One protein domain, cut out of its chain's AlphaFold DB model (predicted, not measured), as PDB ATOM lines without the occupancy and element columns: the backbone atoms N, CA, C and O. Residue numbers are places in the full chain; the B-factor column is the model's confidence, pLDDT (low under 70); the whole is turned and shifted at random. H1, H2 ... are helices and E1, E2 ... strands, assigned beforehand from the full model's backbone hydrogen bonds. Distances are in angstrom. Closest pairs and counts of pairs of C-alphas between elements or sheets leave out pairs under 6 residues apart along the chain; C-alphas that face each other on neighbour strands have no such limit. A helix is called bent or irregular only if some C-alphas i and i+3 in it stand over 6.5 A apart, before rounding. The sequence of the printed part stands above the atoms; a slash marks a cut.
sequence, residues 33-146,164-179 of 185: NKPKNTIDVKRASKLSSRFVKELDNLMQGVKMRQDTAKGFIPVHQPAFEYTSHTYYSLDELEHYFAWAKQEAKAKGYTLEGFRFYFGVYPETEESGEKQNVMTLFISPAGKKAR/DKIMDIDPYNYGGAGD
ATOM      1  N   ASN A  33     118.393 -97.377  37.258       95.56
ATOM      2  CA  ASN A  33     117.367 -96.336  37.214       95.56
ATOM      3  C   ASN A  33     116.646 -96.309  35.860       95.56
ATOM      4  O   ASN A  33     117.148 -96.796  34.854       95.56
ATOM      5  N   LYS A  34     115.450 -95.713  35.826       95.25
ATOM      6  CA  LYS A  34     114.684 -95.564  34.586       95.25
ATOM      7  C   LYS A  34     115.382 -94.586  33.625       95.25
ATOM      8  O   LYS A  34     115.641 -93.449  34.030       95.25
ATOM      9  N   PRO A  35     115.645 -94.969  32.361       93.44
ATOM     10  CA  PRO A  35     116.216 -94.060  31.373       93.44
ATOM     11  C   PRO A  35     115.290 -92.876  31.078       93.44
ATOM     12  O   PRO A  35     114.073 -93.027  31.010       93.44
ATOM     13  N   LYS A  36     115.863 -91.692  30.835       90.06
ATOM     14  CA  LYS A  36     115.090 -90.453  30.621       90.06
ATOM     15  C   LYS A  36     114.186 -90.490  29.381       90.06
ATOM     16  O   LYS A  36     113.118 -89.893  29.397       90.06
ATOM     17  N   ASN A  37     114.599 -91.199  28.330       89.44
ATOM     18  CA  ASN A  37     113.934 -91.186  27.019       89.44
ATOM     19  C   ASN A  37     112.914 -92.322  26.830       89.44
ATOM     20  O   ASN A  37     112.541 -92.669  25.709       89.44
ATOM     21  N   THR A  38     112.448 -92.926  27.921       93.19
ATOM     22  CA  THR A  38     111.291 -93.822  27.856       93.19
ATOM     23  C   THR A  38     110.008 -93.032  27.615       93.19
ATOM     24  O   THR A  38     109.815 -91.970  28.206       93.19
ATOM     25  N   ILE A  39     109.104 -93.581  26.813       92.56
ATOM     26  CA  ILE A  39     107.750 -93.063  26.610       92.56
ATOM     27  C   ILE A  39     106.736 -94.037  27.192       92.56
ATOM     28  O   ILE A  39     106.964 -95.243  27.179       92.56
ATOM     29  N   ASP A  40     105.599 -93.538  27.667       93.00
ATOM     30  CA  ASP A  40     104.539 -94.427  28.118       93.00
ATOM     31  C   ASP A  40     103.949 -95.224  26.940       93.00
ATOM     32  O   ASP A  40     103.958 -94.818  25.771       93.00
ATOM     33  N   VAL A  41     103.396 -96.385  27.264       92.81
ATOM     34  CA  VAL A  41     102.873 -97.340  26.281       92.81
ATOM     35  C   VAL A  41     101.702 -96.768  25.468       92.81
ATOM     36  O   VAL A  41     101.531 -97.142  24.303       92.81
ATOM     37  N   LYS A  42     100.913 -95.831  26.022       93.00
ATOM     38  CA  LYS A  42      99.819 -95.180  25.281       93.00
ATOM     39  C   LYS A  42     100.386 -94.232  24.229       93.00
ATOM     40  O   LYS A  42      99.940 -94.276  23.080       93.00
ATOM     41  N   ARG A  43     101.401 -93.433  24.577       92.06
ATOM     42  CA  ARG A  43     102.128 -92.579  23.627       92.06
ATOM     43  C   ARG A  43     102.773 -93.409  22.523       92.06
ATOM     44  O   ARG A  43     102.571 -93.100  21.352       92.06
ATOM     45  N   ALA A  44     103.462 -94.496  22.870       92.94
ATOM     46  CA  ALA A  44     104.048 -95.420  21.897       92.94
ATOM     47  C   ALA A  44     102.993 -95.988  20.930       92.94
ATOM     48  O   ALA A  44     103.181 -95.973  19.712       92.94
ATOM     49  N   SER A  45     101.842 -96.419  21.459       93.56
ATOM     50  CA  SER A  45     100.733 -96.911  20.637       93.56
ATOM     51  C   SER A  45     100.202 -95.835  19.693       93.56
ATOM     52  O   SER A  45     100.005 -96.121  18.517       93.56
ATOM     53  N   LYS A  46     100.005 -94.598  20.166       93.75
ATOM     54  CA  LYS A  46      99.510 -93.489  19.337       93.75
ATOM     55  C   LYS A  46     100.462 -93.185  18.176       93.75
ATOM     56  O   LYS A  46     100.005 -93.037  17.045       93.75
ATOM     57  N   LEU A  47     101.769 -93.137  18.447       92.31
ATOM     58  CA  LEU A  47     102.798 -92.905  17.430       92.31
ATOM     59  C   LEU A  47     102.784 -94.003  16.357       92.31
ATOM     60  O   LEU A  47     102.745 -93.691  15.166       92.31
ATOM     61  N   SER A  48     102.778 -95.277  16.766       94.19
ATOM     62  CA  SER A  48     102.793 -96.407  15.827       94.19
ATOM     63  C   SER A  48     101.492 -96.541  15.040       94.19
ATOM     64  O   SER A  48     101.530 -96.734  13.827       94.19
ATOM     65  N   SER A  49     100.335 -96.352  15.682       94.38
ATOM     66  CA  SER A  49      99.046 -96.341  14.983       94.38
ATOM     67  C   SER A  49      98.970 -95.222  13.945       94.38
ATOM     68  O   SER A  49      98.425 -95.445  12.865       94.38
ATOM     69  N   ARG A  50      99.544 -94.044  14.231       91.88
ATOM     70  CA  ARG A  50      99.639 -92.979  13.230       91.88
ATOM     71  C   ARG A  50     100.501 -93.412  12.047       91.88
ATOM     72  O   ARG A  50     100.031 -93.307  10.924       91.88
ATOM     73  N   PHE A  51     101.703 -93.936  12.286       91.56
ATOM     74  CA  PHE A  51     102.572 -94.418  11.207       91.56
ATOM     75  C   PHE A  51     101.859 -95.427  10.295       91.56
ATOM     76  O   PHE A  51     101.862 -95.259   9.080       91.56
ATOM     77  N   VAL A  52     101.191 -96.433  10.875       91.56
ATOM     78  CA  VAL A  52     100.440 -97.438  10.105       91.56
ATOM     79  C   VAL A  52      99.330 -96.792   9.275       91.56
ATOM     80  O   VAL A  52      99.163 -97.149   8.113       91.56
ATOM     81  N   LYS A  53      98.601 -95.821   9.837       90.31
ATOM     82  CA  LYS A  53      97.553 -95.083   9.118       90.31
ATOM     83  C   LYS A  53      98.118 -94.284   7.940       90.31
ATOM     84  O   LYS A  53      97.564 -94.346   6.850       90.31
ATOM     85  N   GLU A  54      99.203 -93.538   8.145       86.81
ATOM     86  CA  GLU A  54      99.813 -92.744   7.070       86.81
ATOM     87  C   GLU A  54     100.405 -93.644   5.974       86.81
ATOM     88  O   GLU A  54     100.286 -93.337   4.789       86.81
ATOM     89  N   LEU A  55     100.987 -94.786   6.355       86.00
ATOM     90  CA  LEU A  55     101.475 -95.788   5.410       86.00
ATOM     91  C   LEU A  55     100.329 -96.413   4.603       86.00
ATOM     92  O   LEU A  55     100.450 -96.556   3.390       86.00
ATOM     93  N   ASP A  56      99.211 -96.760   5.241       85.75
ATOM     94  CA  ASP A  56      98.028 -97.288   4.553       85.75
ATOM     95  C   ASP A  56      97.449 -96.261   3.566       85.75
ATOM     96  O   ASP A  56      97.238 -96.587   2.398       85.75
ATOM     97  N   ASN A  57      97.312 -94.994   3.976       83.75
ATOM     98  CA  ASN A  57      96.893 -93.898   3.095       83.75
ATOM     99  C   ASN A  57      97.814 -93.764   1.870       83.75
ATOM    100  O   ASN A  57      97.341 -93.659   0.735       83.75
ATOM    101  N   LEU A  58      99.133 -93.798   2.095       81.31
ATOM    102  CA  LEU A  58     100.136 -93.737   1.036       81.31
ATOM    103  C   LEU A  58      99.971 -94.905   0.051       81.31
ATOM    104  O   LEU A  58      99.920 -94.697  -1.162       81.31
ATOM    105  N   MET A  59      99.827 -96.129   0.565       79.62
ATOM    106  CA  MET A  59      99.679 -97.341  -0.245       79.62
ATOM    107  C   MET A  59      98.338 -97.408  -0.989       79.62
ATOM    108  O   MET A  59      98.283 -97.894  -2.120       79.62
ATOM    109  N   GLN A  60      97.247 -96.908  -0.406       73.56
ATOM    110  CA  GLN A  60      95.955 -96.796  -1.091       73.56
ATOM    111  C   GLN A  60      96.003 -95.763  -2.223       73.56
ATOM    112  O   GLN A  60      95.480 -96.021  -3.309       73.56
ATOM    113  N   GLY A  61      96.707 -94.644  -2.020       65.50
ATOM    114  CA  GLY A  61      96.964 -93.656  -3.071       65.50
ATOM    115  C   GLY A  61      97.706 -94.233  -4.284       65.50
ATOM    116  O   GLY A  61      97.476 -93.792  -5.409       65.50
ATOM    117  N   VAL A  62      98.543 -95.261  -4.086       59.00
ATOM    118  CA  VAL A  62      99.207 -96.007  -5.172       59.00
ATOM    119  C   VAL A  62      98.219 -96.897  -5.937       59.00
ATOM    120  O   VAL A  62      98.274 -96.957  -7.164       59.00
ATOM    121  N   LYS A  63      97.279 -97.557  -5.247       55.66
ATOM    122  CA  LYS A  63      96.295 -98.464  -5.873       55.66
ATOM    123  C   LYS A  63      95.295 -97.741  -6.782       55.66
ATOM    124  O   LYS A  63      94.866 -98.310  -7.778       55.66
ATOM    125  N   MET A  64      94.960 -96.485  -6.483       51.94
ATOM    126  CA  MET A  64      94.002 -95.683  -7.265       51.94
ATOM    127  C   MET A  64      94.585 -95.094  -8.564       51.94
ATOM    128  O   MET A  64      93.882 -94.382  -9.277       51.94
ATOM    129  N   ARG A  65      95.863 -95.354  -8.878       52.78
ATOM    130  CA  ARG A  65      96.620 -94.633  -9.915       52.78
ATOM    131  C   ARG A  65      97.180 -95.495 -11.042       52.78
ATOM    132  O   ARG A  65      98.176 -95.134 -11.664       52.78
ATOM    133  N   GLN A  66      96.522 -96.604 -11.353       52.97
ATOM    134  CA  GLN A  66      96.738 -97.300 -12.619       52.97
ATOM    135  C   GLN A  66      95.923 -96.596 -13.722       52.97
ATOM    136  O   GLN A  66      94.933 -97.122 -14.219       52.97
ATOM    137  N   ASP A  67      96.296 -95.353 -14.042       51.50
ATOM    138  CA  ASP A  67      95.681 -94.573 -15.121       51.50
ATOM    139  C   ASP A  67      96.287 -95.025 -16.460       51.50
ATOM    140  O   ASP A  67      97.453 -94.765 -16.769       51.50
ATOM    141  N   THR A  68      95.500 -95.770 -17.236       52.22
ATOM    142  CA  THR A  68      95.897 -96.426 -18.490       52.22
ATOM    143  C   THR A  68      96.222 -95.452 -19.628       52.22
ATOM    144  O   THR A  68      96.675 -95.900 -20.680       52.22
ATOM    145  N   ALA A  69      96.047 -94.138 -19.439       60.66
ATOM    146  CA  ALA A  69      96.182 -93.146 -20.507       60.66
ATOM    147  C   ALA A  69      97.401 -92.202 -20.412       60.66
ATOM    148  O   ALA A  69      97.691 -91.525 -21.398       60.66
ATOM    149  N   LYS A  70      98.116 -92.104 -19.275       52.50
ATOM    150  CA  LYS A  70      99.137 -91.039 -19.073       52.50
ATOM    151  C   LYS A  70     100.506 -91.469 -18.524       52.50
ATOM    152  O   LYS A  70     101.366 -90.616 -18.328       52.50
ATOM    153  N   GLY A  71     100.752 -92.766 -18.336       56.94
ATOM    154  CA  GLY A  71     101.998 -93.243 -17.718       56.94
ATOM    155  C   GLY A  71     102.073 -92.944 -16.211       56.94
ATOM    156  O   GLY A  71     101.136 -92.409 -15.625       56.94
ATOM    157  N   PHE A  72     103.171 -93.342 -15.555       55.06
ATOM    158  CA  PHE A  72     103.334 -93.259 -14.094       55.06
ATOM    159  C   PHE A  72     103.273 -91.807 -13.572       55.06
ATOM    160  O   PHE A  72     104.146 -90.995 -13.869       55.06
ATOM    161  N   ILE A  73     102.272 -91.492 -12.741       52.22
ATOM    162  CA  ILE A  73     102.104 -90.186 -12.073       52.22
ATOM    163  C   ILE A  73     102.701 -90.267 -10.647       52.22
ATOM    164  O   ILE A  73     102.355 -91.204  -9.920       52.22
ATOM    165  N   PRO A  74     103.537 -89.307 -10.191       51.34
ATOM    166  CA  PRO A  74     104.316 -89.405  -8.946       51.34
ATOM    167  C   PRO A  74     103.452 -89.567  -7.696       51.34
ATOM    168  O   PRO A  74     102.691 -88.657  -7.363       51.34
ATOM    169  N   VAL A  75     103.564 -90.735  -7.045       54.91
ATOM    170  CA  VAL A  75     102.916 -91.169  -5.787       54.91
ATOM    171  C   VAL A  75     102.735 -90.001  -4.807       54.91
ATOM    172  O   VAL A  75     103.624 -89.160  -4.700       54.91
ATOM    173  N   HIS A  76     101.577 -89.921  -4.131       61.06
ATOM    174  CA  HIS A  76     101.324 -88.919  -3.083       61.06
ATOM    175  C   HIS A  76     102.558 -88.766  -2.182       61.06
ATOM    176  O   HIS A  76     103.089 -89.767  -1.706       61.06
ATOM    177  N   GLN A  77     103.022 -87.535  -1.964       64.19
ATOM    178  CA  GLN A  77     104.068 -87.305  -0.971       64.19
ATOM    179  C   GLN A  77     103.503 -87.635   0.420       64.19
ATOM    180  O   GLN A  77     102.326 -87.356   0.672       64.19
ATOM    181  N   PRO A  78     104.289 -88.262   1.309       66.38
ATOM    182  CA  PRO A  78     103.847 -88.511   2.679       66.38
ATOM    183  C   PRO A  78     103.489 -87.193   3.374       66.38
ATOM    184  O   PRO A  78     104.123 -86.164   3.152       66.38
ATOM    185  N   ALA A  79     102.526 -87.237   4.291       75.81
ATOM    186  CA  ALA A  79     102.201 -86.104   5.162       75.81
ATOM    187  C   ALA A  79     103.215 -85.916   6.315       75.81
ATOM    188  O   ALA A  79     102.939 -85.199   7.275       75.81
ATOM    189  N   PHE A  80     104.351 -86.613   6.266       77.56
ATOM    190  CA  PHE A  80     105.362 -86.632   7.312       77.56
ATOM    191  C   PHE A  80     106.767 -86.782   6.726       77.56
ATOM    192  O   PHE A  80     106.951 -87.344   5.647       77.56
ATOM    193  N   GLU A  81     107.761 -86.299   7.461       76.69
ATOM    194  CA  GLU A  81     109.165 -86.413   7.101       76.69
ATOM    195  C   GLU A  81     109.698 -87.821   7.405       76.69
ATOM    196  O   GLU A  81     109.569 -88.332   8.525       76.69
ATOM    197  N   TYR A  82     110.292 -88.457   6.390       75.44
ATOM    198  CA  TYR A  82     110.913 -89.770   6.525       75.44
ATOM    199  C   TYR A  82     112.237 -89.682   7.282       75.44
ATOM    200  O   TYR A  82     113.082 -88.848   6.974       75.44
ATOM    201  N   THR A  83     112.454 -90.638   8.180       73.94
ATOM    202  CA  THR A  83     113.774 -90.953   8.730       73.94
ATOM    203  C   THR A  83     114.203 -92.353   8.291       73.94
ATOM    204  O   THR A  83     113.499 -93.331   8.524       73.94
ATOM    205  N   SER A  84     115.338 -92.494   7.615       72.19
ATOM    206  CA  SER A  84     115.823 -93.822   7.204       72.19
ATOM    207  C   SER A  84     116.659 -94.505   8.292       72.19
ATOM    208  O   SER A  84     116.885 -95.713   8.225       72.19
ATOM    209  N   HIS A  85     117.087 -93.757   9.316       74.38
ATOM    210  CA  HIS A  85     117.904 -94.263  10.411       74.38
ATOM    211  C   HIS A  85     117.686 -93.476  11.708       74.38
ATOM    212  O   HIS A  85     117.284 -92.319  11.715       74.38
ATOM    213  N   THR A  86     118.006 -94.099  12.838       78.75
ATOM    214  CA  THR A  86     118.164 -93.402  14.119       78.75
ATOM    215  C   THR A  86     119.464 -93.864  14.762       78.75
ATOM    216  O   THR A  86     119.914 -94.986  14.523       78.75
ATOM    217  N   TYR A  87     120.081 -92.994  15.550       81.38
ATOM    218  CA  TYR A  87     121.290 -93.310  16.294       81.38
ATOM    219  C   TYR A  87     120.939 -93.548  17.758       81.38
ATOM    220  O   TYR A  87     120.236 -92.743  18.360       81.38
ATOM    221  N   TYR A  88     121.480 -94.619  18.329       83.94
ATOM    222  CA  TYR A  88     121.514 -94.851  19.768       83.94
ATOM    223  C   TYR A  88     122.976 -95.021  20.166       83.94
ATOM    224  O   TYR A  88     123.700 -95.766  19.497       83.94
ATOM    225  N   SER A  89     123.417 -94.378  21.247       88.12
ATOM    226  CA  SER A  89     124.723 -94.734  21.804       88.12
ATOM    227  C   SER A  89     124.674 -96.132  22.427       88.12
ATOM    228  O   SER A  89     123.612 -96.613  22.839       88.12
ATOM    229  N   LEU A  90     125.832 -96.789  22.501       91.62
ATOM    230  CA  LEU A  90     125.949 -98.095  23.147       91.62
ATOM    231  C   LEU A  90     125.504 -98.016  24.615       91.62
ATOM    232  O   LEU A  90     124.639 -98.788  25.025       91.62
ATOM    233  N   ASP A  91     125.997 -97.020  25.353       91.50
ATOM    234  CA  ASP A  91     125.669 -96.794  26.765       91.50
ATOM    235  C   ASP A  91     124.158 -96.629  26.997       91.50
ATOM    236  O   ASP A  91     123.604 -97.144  27.970       91.50
ATOM    237  N   GLU A  92     123.453 -95.933  26.100       90.00
ATOM    238  CA  GLU A  92     121.999 -95.758  26.190       90.00
ATOM    239  C   GLU A  92     121.241 -97.069  25.981       90.00
ATOM    240  O   GLU A  92     120.281 -97.345  26.710       90.00
ATOM    241  N   LEU A  93     121.664 -97.874  25.003       93.00
ATOM    242  CA  LEU A  93     121.066 -99.182  24.746       93.00
ATOM    243  C   LEU A  93     121.320-100.135  25.907       93.00
ATOM    244  O   LEU A  93     120.380-100.757  26.398       93.00
ATOM    245  N   GLU A  94     122.559-100.216  26.386       94.94
ATOM    246  CA  GLU A  94     122.930-101.065  27.515       94.94
ATOM    247  C   GLU A  94     122.162-100.677  28.779       94.94
ATOM    248  O   GLU A  94     121.570-101.538  29.435       94.94
ATOM    249  N   HIS A  95     122.072 -99.377  29.074       95.12
ATOM    250  CA  HIS A  95     121.293 -98.872  30.200       95.12
ATOM    251  C   HIS A  95     119.803 -99.215  30.053       95.12
ATOM    252  O   HIS A  95     119.188 -99.721  30.998       95.12
ATOM    253  N   TYR A  96     119.209 -99.004  28.873       95.81
ATOM    254  CA  TYR A  96     117.810 -99.357  28.645       95.81
ATOM    255  C   TYR A  96     117.557-100.859  28.776       95.81
ATOM    256  O   TYR A  96     116.589-101.261  29.422       95.81
ATOM    257  N   PHE A  97     118.423-101.698  28.213       96.75
ATOM    258  CA  PHE A  97     118.274-103.148  28.276       96.75
ATOM    259  C   PHE A  97     118.435-103.676  29.700       96.75
ATOM    260  O   PHE A  97     117.656-104.536  30.121       96.75
ATOM    261  N   ALA A  98     119.383-103.134  30.465       96.75
ATOM    262  CA  ALA A  98     119.561-103.482  31.869       96.75
ATOM    263  C   ALA A  98     118.326-103.097  32.700       96.75
ATOM    264  O   ALA A  98     117.792-103.931  33.440       96.75
ATOM    265  N   TRP A  99     117.805-101.880  32.510       97.56
ATOM    266  CA  TRP A  99     116.577-101.430  33.164       97.56
ATOM    267  C   TRP A  99     115.358-102.282  32.769       97.56
ATOM    268  O   TRP A  99     114.623-102.751  33.638       97.56
ATOM    269  N   ALA A 100     115.160-102.558  31.477       97.25
ATOM    270  CA  ALA A 100     114.042-103.366  30.992       97.25
ATOM    271  C   ALA A 100     114.094-104.807  31.528       97.25
ATOM    272  O   ALA A 100     113.062-105.368  31.895       97.25
ATOM    273  N   LYS A 101     115.292-105.399  31.630       96.50
ATOM    274  CA  LYS A 101     115.500-106.723  32.236       96.50
ATOM    275  C   LYS A 101     115.150-106.724  33.726       96.50
ATOM    276  O   LYS A 101     114.487-107.654  34.190       96.50
ATOM    277  N   GLN A 102     115.559-105.689  34.462       96.19
ATOM    278  CA  GLN A 102     115.206-105.512  35.873       96.19
ATOM    279  C   GLN A 102     113.687-105.404  36.057       96.19
ATOM    280  O   GLN A 102     113.113-106.132  36.868       96.19
ATOM    281  N   GLU A 103     113.026-104.546  35.278       96.44
ATOM    282  CA  GLU A 103     111.576-104.345  35.341       96.44
ATOM    283  C   GLU A 103     110.795-105.606  34.959       96.44
ATOM    284  O   GLU A 103     109.824-105.957  35.630       96.44
ATOM    285  N   ALA A 104     111.234-106.323  33.921       95.44
ATOM    286  CA  ALA A 104     110.626-107.585  33.512       95.44
ATOM    287  C   ALA A 104     110.683-108.611  34.644       95.44
ATOM    288  O   ALA A 104     109.642-109.155  35.021       95.44
ATOM    289  N   LYS A 105     111.859-108.802  35.255       94.12
ATOM    290  CA  LYS A 105     112.025-109.700  36.406       94.12
ATOM    291  C   LYS A 105     111.114-109.289  37.564       94.12
ATOM    292  O   LYS A 105     110.386-110.128  38.090       94.12
ATOM    293  N   ALA A 106     111.103-108.003  37.923       93.75
ATOM    294  CA  ALA A 106     110.282-107.476  39.015       93.75
ATOM    295  C   ALA A 106     108.772-107.677  38.781       93.75
ATOM    296  O   ALA A 106     108.022-107.920  39.723       93.75
ATOM    297  N   LYS A 107     108.328-107.631  37.520       93.81
ATOM    298  CA  LYS A 107     106.922-107.792  37.110       93.81
ATOM    299  C   LYS A 107     106.543-109.236  36.748       93.81
ATOM    300  O   LYS A 107     105.428-109.479  36.270       93.81
ATOM    301  N   GLY A 108     107.441-110.196  36.980       92.75
ATOM    302  CA  GLY A 108     107.204-111.617  36.725       92.75
ATOM    303  C   GLY A 108     107.138-111.962  35.238       92.75
ATOM    304  O   GLY A 108     106.304-112.768  34.831       92.75
ATOM    305  N   TYR A 109     107.972-111.330  34.419       93.75
ATOM    306  CA  TYR A 109     108.152-111.642  33.006       93.75
ATOM    307  C   TYR A 109     109.522-112.271  32.755       93.75
ATOM    308  O   TYR A 109     110.523-111.886  33.361       93.75
ATOM    309  N   THR A 110     109.566-113.177  31.786       93.00
ATOM    310  CA  THR A 110     110.797-113.565  31.102       93.00
ATOM    311  C   THR A 110     110.955-112.647  29.896       93.00
ATOM    312  O   THR A 110     110.138-112.699  28.978       93.00
ATOM    313  N   LEU A 111     111.969-111.777  29.918       94.25
ATOM    314  CA  LEU A 111     112.331-110.943  28.770       94.25
ATOM    315  C   LEU A 111     113.042-111.816  27.727       94.25
ATOM    316  O   LEU A 111     114.080-112.398  28.030       94.25
ATOM    317  N   GLU A 112     112.489-111.899  26.521       94.75
ATOM    318  CA  GLU A 112     113.006-112.749  25.436       94.75
ATOM    319  C   GLU A 112     113.617-111.925  24.295       94.75
ATOM    320  O   GLU A 112     114.422-112.437  23.523       94.75
ATOM    321  N   GLY A 113     113.278-110.637  24.195       95.38
ATOM    322  CA  GLY A 113     113.874-109.742  23.213       95.38
ATOM    323  C   GLY A 113     113.243-108.357  23.203       95.38
ATOM    324  O   GLY A 113     112.580-107.940  24.154       95.38
ATOM    325  N   PHE A 114     113.440-107.649  22.092       95.50
ATOM    326  CA  PHE A 114     112.916-106.307  21.870       95.50
ATOM    327  C   PHE A 114     112.264-106.204  20.491       95.50
ATOM    328  O   PHE A 114     112.720-106.807  19.523       95.50
ATOM    329  N   ARG A 115     111.191-105.422  20.402       93.38
ATOM    330  CA  ARG A 115     110.515-105.064  19.153       93.38
ATOM    331  C   ARG A 115     110.828-103.617  18.809       93.38
ATOM    332  O   ARG A 115     110.746-102.748  19.676       93.38
ATOM    333  N   PHE A 116     111.125-103.371  17.543       91.31
ATOM    334  CA  PHE A 116     111.328-102.036  16.998       91.31
ATOM    335  C   PHE A 116     110.055-101.595  16.288       91.31
ATOM    336  O   PHE A 116     109.459-102.362  15.531       91.31
ATOM    337  N   TYR A 117     109.632-100.366  16.549       91.62
ATOM    338  CA  TYR A 117     108.420 -99.797  15.981       91.62
ATOM    339  C   TYR A 117     108.722 -98.459  15.337       91.62
ATOM    340  O   TYR A 117     109.386 -97.613  15.936       91.62
ATOM    341  N   PHE A 118     108.154 -98.253  14.154       91.12
ATOM    342  CA  PHE A 118     108.040 -96.934  13.553       91.12
ATOM    343  C   PHE A 118     106.849 -96.192  14.153       91.12
ATOM    344  O   PHE A 118     105.809 -96.785  14.462       91.12
ATOM    345  N   GLY A 119     107.001 -94.884  14.298       90.75
ATOM    346  CA  GLY A 119     105.950 -93.982  14.733       90.75
ATOM    347  C   GLY A 119     106.024 -92.650  14.005       90.75
ATOM    348  O   GLY A 119     107.059 -92.314  13.446       90.75
ATOM    349  N   VAL A 120     104.939 -91.881  14.029       90.62
ATOM    350  CA  VAL A 120     104.917 -90.501  13.521       90.62
ATOM    351  C   VAL A 120     104.388 -89.597  14.623       90.62
ATOM    352  O   VAL A 120     103.306 -89.834  15.167       90.62
ATOM    353  N   TYR A 121     105.153 -88.567  14.970       89.56
ATOM    354  CA  TYR A 121     104.738 -87.568  15.953       89.56
ATOM    355  C   TYR A 121     103.539 -86.761  15.439       89.56
ATOM    356  O   TYR A 121     103.539 -86.380  14.269       89.56
ATOM    357  N   PRO A 122     102.507 -86.506  16.267       88.25
ATOM    358  CA  PRO A 122     101.329 -85.728  15.883       88.25
ATOM    359  C   PRO A 122     101.687 -84.277  15.520       88.25
ATOM    360  O   PRO A 122     102.644 -83.726  16.063       88.25
ATOM    361  N   GLU A 123     100.899 -83.650  14.647       88.12
ATOM    362  CA  GLU A 123     100.941 -82.203  14.387       88.12
ATOM    363  C   GLU A 123     100.239 -81.461  15.530       88.12
ATOM    364  O   GLU A 123      99.064 -81.112  15.468       88.12
ATOM    365  N   THR A 124     100.935 -81.365  16.657       87.00
ATOM    366  CA  THR A 124     100.456 -80.712  17.876       87.00
ATOM    367  C   THR A 124     101.600 -79.943  18.508       87.00
ATOM    368  O   THR A 124     102.741 -80.396  18.424       87.00
ATOM    369  N   GLU A 125     101.293 -78.872  19.239       83.88
ATOM    370  CA  GLU A 125     102.294 -78.067  19.957       83.88
ATOM    371  C   GLU A 125     103.203 -78.911  20.872       83.88
ATOM    372  O   GLU A 125     104.405 -78.676  20.923       83.88
ATOM    373  N   GLU A 126     102.672 -79.966  21.510       83.75
ATOM    374  CA  GLU A 126     103.444 -80.909  22.348       83.75
ATOM    375  C   GLU A 126     104.603 -81.592  21.592       83.75
ATOM    376  O   GLU A 126     105.605 -81.989  22.188       83.75
ATOM    377  N   SER A 127     104.476 -81.753  20.275       81.81
ATOM    378  CA  SER A 127     105.514 -82.365  19.443       81.81
ATOM    379  C   SER A 127     106.631 -81.383  19.084       81.81
ATOM    380  O   SER A 127     107.692 -81.839  18.662       81.81
ATOM    381  N   GLY A 128     106.431 -80.069  19.246       85.50
ATOM    382  CA  GLY A 128     107.437 -79.046  18.946       85.50
ATOM    383  C   GLY A 128     108.014 -79.184  17.534       85.50
ATOM    384  O   GLY A 128     107.271 -79.295  16.564       85.50
ATOM    385  N   GLU A 129     109.339 -79.238  17.426       81.25
ATOM    386  CA  GLU A 129     110.073 -79.430  16.161       81.25
ATOM    387  C   GLU A 129     109.865 -80.817  15.532       81.25
ATOM    388  O   GLU A 129     110.159 -81.029  14.363       81.25
ATOM    389  N   LYS A 130     109.321 -81.778  16.286       81.06
ATOM    390  CA  LYS A 130     109.087 -83.147  15.814       81.06
ATOM    391  C   LYS A 130     107.722 -83.317  15.153       81.06
ATOM    392  O   LYS A 130     107.338 -84.439  14.852       81.06
ATOM    393  N   GLN A 131     106.936 -82.258  14.977       86.56
ATOM    394  CA  GLN A 131     105.627 -82.351  14.325       86.56
ATOM    395  C   GLN A 131     105.744 -82.999  12.943       86.56
ATOM    396  O   GLN A 131     106.561 -82.584  12.131       86.56
ATOM    397  N   ASN A 132     104.922 -84.020  12.682       86.75
ATOM    398  CA  ASN A 132     104.930 -84.758  11.414       86.75
ATOM    399  C   ASN A 132     106.299 -85.363  11.058       86.75
ATOM    400  O   ASN A 132     106.628 -85.509   9.888       86.75
ATOM    401  N   VAL A 133     107.085 -85.769  12.054       85.38
ATOM    402  CA  VAL A 133     108.365 -86.460  11.855       85.38
ATOM    403  C   VAL A 133     108.233 -87.940  12.213       85.38
ATOM    404  O   VAL A 133     107.607 -88.296  13.223       85.38
ATOM    405  N   MET A 134     108.829 -88.819  11.400       87.06
ATOM    406  CA  MET A 134     108.935 -90.243  11.716       87.06
ATOM    407  C   MET A 134     109.972 -90.503  12.822       87.06
ATOM    408  O   MET A 134     111.016 -89.866  12.891       87.06
ATOM    409  N   THR A 135     109.697 -91.470  13.694       87.69
ATOM    410  CA  THR A 135     110.585 -91.906  14.779       87.69
ATOM    411  C   THR A 135     110.644 -93.428  14.873       87.69
ATOM    412  O   THR A 135     109.764 -94.122  14.357       87.69
ATOM    413  N   LEU A 136     111.659 -93.940  15.571       88.56
ATOM    414  CA  LEU A 136     111.831 -95.347  15.913       88.56
ATOM    415  C   LEU A 136     111.916 -95.503  17.437       88.56
ATOM    416  O   LEU A 136     112.612 -94.749  18.119       88.56
ATOM    417  N   PHE A 137     111.229 -96.501  17.983       91.00
ATOM    418  CA  PHE A 137     111.317 -96.822  19.405       91.00
ATOM    419  C   PHE A 137     111.367 -98.328  19.660       91.00
ATOM    420  O   PHE A 137     110.871 -99.138  18.873       91.00
ATOM    421  N   ILE A 138     111.978 -98.686  20.786       94.00
ATOM    422  CA  ILE A 138     112.285-100.053  21.201       94.00
ATOM    423  C   ILE A 138     111.342-100.433  22.341       94.00
ATOM    424  O   ILE A 138     111.228 -99.695  23.312       94.00
ATOM    425  N   SER A 139     110.665-101.572  22.245       95.62
ATOM    426  CA  SER A 139     109.761-102.084  23.280       95.62
ATOM    427  C   SER A 139     110.204-103.473  23.729       95.62
ATOM    428  O   SER A 139     110.525-104.298  22.872       95.62
ATOM    429  N   PRO A 140     110.160-103.798  25.030       96.75
ATOM    430  CA  PRO A 140     110.503-105.130  25.503       96.75
ATOM    431  C   PRO A 140     109.432-106.140  25.084       96.75
ATOM    432  O   PRO A 140     108.234-105.831  25.039       96.75
ATOM    433  N   ALA A 141     109.877-107.354  24.782       95.56
ATOM    434  CA  ALA A 141     109.029-108.465  24.394       95.56
ATOM    435  C   ALA A 141     109.409-109.736  25.160       95.56
ATOM    436  O   ALA A 141     110.581-109.998  25.435       95.56
ATOM    437  N   GLY A 142     108.408-110.514  25.540       93.56
ATOM    438  CA  GLY A 142     108.581-111.665  26.407       93.56
ATOM    439  C   GLY A 142     107.255-112.262  26.840       93.56
ATOM    440  O   GLY A 142     106.191-111.910  26.331       93.56
ATOM    441  N   LYS A 143     107.319-113.167  27.813       90.75
ATOM    442  CA  LYS A 143     106.165-113.932  28.301       90.75
ATOM    443  C   LYS A 143     106.055-113.782  29.813       90.75
ATOM    444  O   LYS A 143     107.063-113.607  30.499       90.75
ATOM    445  N   LYS A 144     104.838-113.844  30.367       88.19
ATOM    446  CA  LYS A 144     104.673-113.949  31.828       88.19
ATOM    447  C   LYS A 144     105.361-115.229  32.298       88.19
ATOM    448  O   LYS A 144     105.095-116.306  31.764       88.19
ATOM    449  N   ALA A 145     106.231-115.112  33.296       79.94
ATOM    450  CA  ALA A 145     106.838-116.265  33.935       79.94
ATOM    451  C   ALA A 145     105.714-117.098  34.562       79.94
ATOM    452  O   ALA A 145     104.922-116.590  35.362       79.94
ATOM    453  N   ARG A 146     105.607-118.375  34.177       68.50
ATOM    454  CA  ARG A 146     104.674-119.297  34.828       68.50
ATOM    455  C   ARG A 146     105.085-119.389  36.295       68.50
ATOM    456  O   ARG A 146     106.184-119.854  36.589       68.50
ATOM    457  N   ASP A 164     105.450-111.898  23.024       84.56
ATOM    458  CA  ASP A 164     104.455-110.822  23.105       84.56
ATOM    459  C   ASP A 164     105.078-109.512  23.601       84.56
ATOM    460  O   ASP A 164     106.097-109.499  24.287       84.56
ATOM    461  N   LYS A 165     104.460-108.373  23.277       87.12
ATOM    462  CA  LYS A 165     104.871-107.075  23.835       87.12
ATOM    463  C   LYS A 165     104.574-107.032  25.338       87.12
ATOM    464  O   LYS A 165     103.440-107.273  25.751       87.12
ATOM    465  N   ILE A 166     105.551-106.623  26.148       92.00
ATOM    466  CA  ILE A 166     105.346-106.395  27.584       92.00
ATOM    467  C   ILE A 166     104.782-104.981  27.784       92.00
ATOM    468  O   ILE A 166     105.516-104.000  27.763       92.00
ATOM    469  N   MET A 167     103.463-104.880  27.976       91.81
ATOM    470  CA  MET A 167     102.736-103.602  28.111       91.81
ATOM    471  C   MET A 167     102.959-102.879  29.446       91.81
ATOM    472  O   MET A 167     102.554-101.731  29.583       91.81
ATOM    473  N   ASP A 168     103.595-103.536  30.414       92.44
ATOM    474  CA  ASP A 168     103.845-102.969  31.742       92.44
ATOM    475  C   ASP A 168     105.212-102.269  31.831       92.44
ATOM    476  O   ASP A 168     105.578-101.762  32.892       92.44
ATOM    477  N   ILE A 169     106.010-102.280  30.759       95.25
ATOM    478  CA  ILE A 169     107.348-101.681  30.720       95.25
ATOM    479  C   ILE A 169     107.400-100.677  29.576       95.25
ATOM    480  O   ILE A 169     107.081-100.998  28.431       95.25
ATOM    481  N   ASP A 170     107.827 -99.463  29.903       96.75
ATOM    482  CA  ASP A 170     107.829 -98.354  28.961       96.75
ATOM    483  C   ASP A 170     108.839 -98.563  27.812       96.75
ATOM    484  O   ASP A 170     110.005 -98.915  28.049       96.75
ATOM    485  N   PRO A 171     108.418 -98.337  26.554       95.38
ATOM    486  CA  PRO A 171     109.316 -98.317  25.406       95.38
ATOM    487  C   PRO A 171     110.362 -97.202  25.486       95.38
ATOM    488  O   PRO A 171     110.095 -96.119  26.001       95.38
ATOM    489  N   TYR A 172     111.538 -97.434  24.909       93.94
ATOM    490  CA  TYR A 172     112.588 -96.432  24.748       93.94
ATOM    491  C   TYR A 172     112.477 -95.749  23.392       93.94
ATOM    492  O   TYR A 172     112.644 -96.386  22.352       93.94
ATOM    493  N   ASN A 173     112.191 -94.451  23.396       89.62
ATOM    494  CA  ASN A 173     112.124 -93.644  22.188       89.62
ATOM    495  C   ASN A 173     113.303 -92.683  22.179       89.62
ATOM    496  O   ASN A 173     113.262 -91.618  22.796       89.62
ATOM    497  N   TYR A 174     114.341 -93.069  21.450       71.31
ATOM    498  CA  TYR A 174     115.460 -92.192  21.186       71.31
ATOM    499  C   TYR A 174     115.579 -91.942  19.688       71.31
ATOM    500  O   TYR A 174     116.159 -92.716  18.931       71.31
ATOM    501  N   GLY A 175     114.959 -90.837  19.292       58.97
ATOM    502  CA  GLY A 175     115.357 -90.009  18.159       58.97
ATOM    503  C   GLY A 175     115.704 -88.630  18.722       58.97
ATOM    504  O   GLY A 175     114.860 -87.727  18.730       58.97
ATOM    505  N   GLY A 176     116.855 -88.529  19.389       47.44
ATOM    506  CA  GLY A 176     117.265 -87.347  20.150       47.44
ATOM    507  C   GLY A 176     117.440 -86.083  19.295       47.44
ATOM    508  O   GLY A 176     117.876 -86.162  18.157       47.44
ATOM    509  N   ALA A 177     117.113 -84.936  19.909       41.47
ATOM    510  CA  ALA A 177     117.528 -83.566  19.563       41.47
ATOM    511  C   ALA A 177     117.187 -82.999  18.166       41.47
ATOM    512  O   ALA A 177     118.081 -82.680  17.396       41.47
ATOM    513  N   GLY A 178     115.898 -82.757  17.900       49.00
ATOM    514  CA  GLY A 178     115.478 -81.692  16.968       49.00
ATOM    515  C   GLY A 178     115.708 -81.917  15.471       49.00
ATOM    516  O   GLY A 178     115.123 -81.190  14.683       49.00
ATOM    517  N   ASP A 179     116.459 -82.940  15.067       48.50
ATOM    518  CA  ASP A 179     116.705 -83.227  13.653       48.50
ATOM    519  C   ASP A 179     116.494 -84.725  13.392       48.50
ATOM    520  O   ASP A 179     117.368 -85.543  13.703       48.50
TER     521      ASP A 179
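What this domain is: This is residues 33 to 146 and 164 to 179 of the 185 residues of an uncharacterized protein of Sinomicrobium oceani (UniProt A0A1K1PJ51). A long two-stranded ribbon, E1 and E2, has H1 packed near the end where E1 closes and H2 near the other end, while H1 runs on outward into a loop whose tip, residues 66 to 72, sticks out. H3 sits in the turn joining the strands, and the last stretch, residues 164 to 179, pairs briefly with E2. The 130 printed residues hold three named helices and two named strands in the order H1 H2 E1 H3 E2, a mixed class with an antiparallel sheet, E1 - E2. The whole is loose, with a radius of gyration of the C-alphas of 18.0 A, and elongated, spanning 62 by 35 by 26 A.

How they stand to each other: Start with H1, residues 41 to 63, and look for E1, residues 109 to 120: their closest C-alphas, Ser 48 and Gly 119, are 4.1 A apart. H2, residues 90 to 106, is apart from H1; its closest C-alpha pair with E1 is Ala 104 and Leu 111, 6.1 A. E1 bends by 79 degrees at residue 112. H3, residues 125 to 130, is apart from H1 and H2. E2, residues 134 to 144, is the antiparallel neighbour of E1 at 159 degrees, with N 115 and O 139 at 2.8 A, within hydrogen-bond range. Every O i to N i+4 pair is within range in H1 and H2; irregular H3 has 0 of 2, but 2 of 3 O i to N i+3 pairs, and its C-alphas 126 and 129 are 9.2 A apart.

Where its parts are: Find C-alpha 41 at (102.873, -97.340, 26.281), where H1 begins its 32.8 A. H2 covers 24.2 A, E1 28.9 A and H3 9.4 A. E2 covers 31.4 A to C-alpha 144 at (104.673, -113.949, 31.828).

The domain as a whole: The farthest C-alphas, Ala 69 and Ala 106, are 62.8 A apart. H1 to H2 is a long link; residues 147 to 163 are cut out, leaving 14.5 A between C-alphas 146 and 164. Low pLDDT, under 70, marks residues 61 to 78, 146 and 175 to 179.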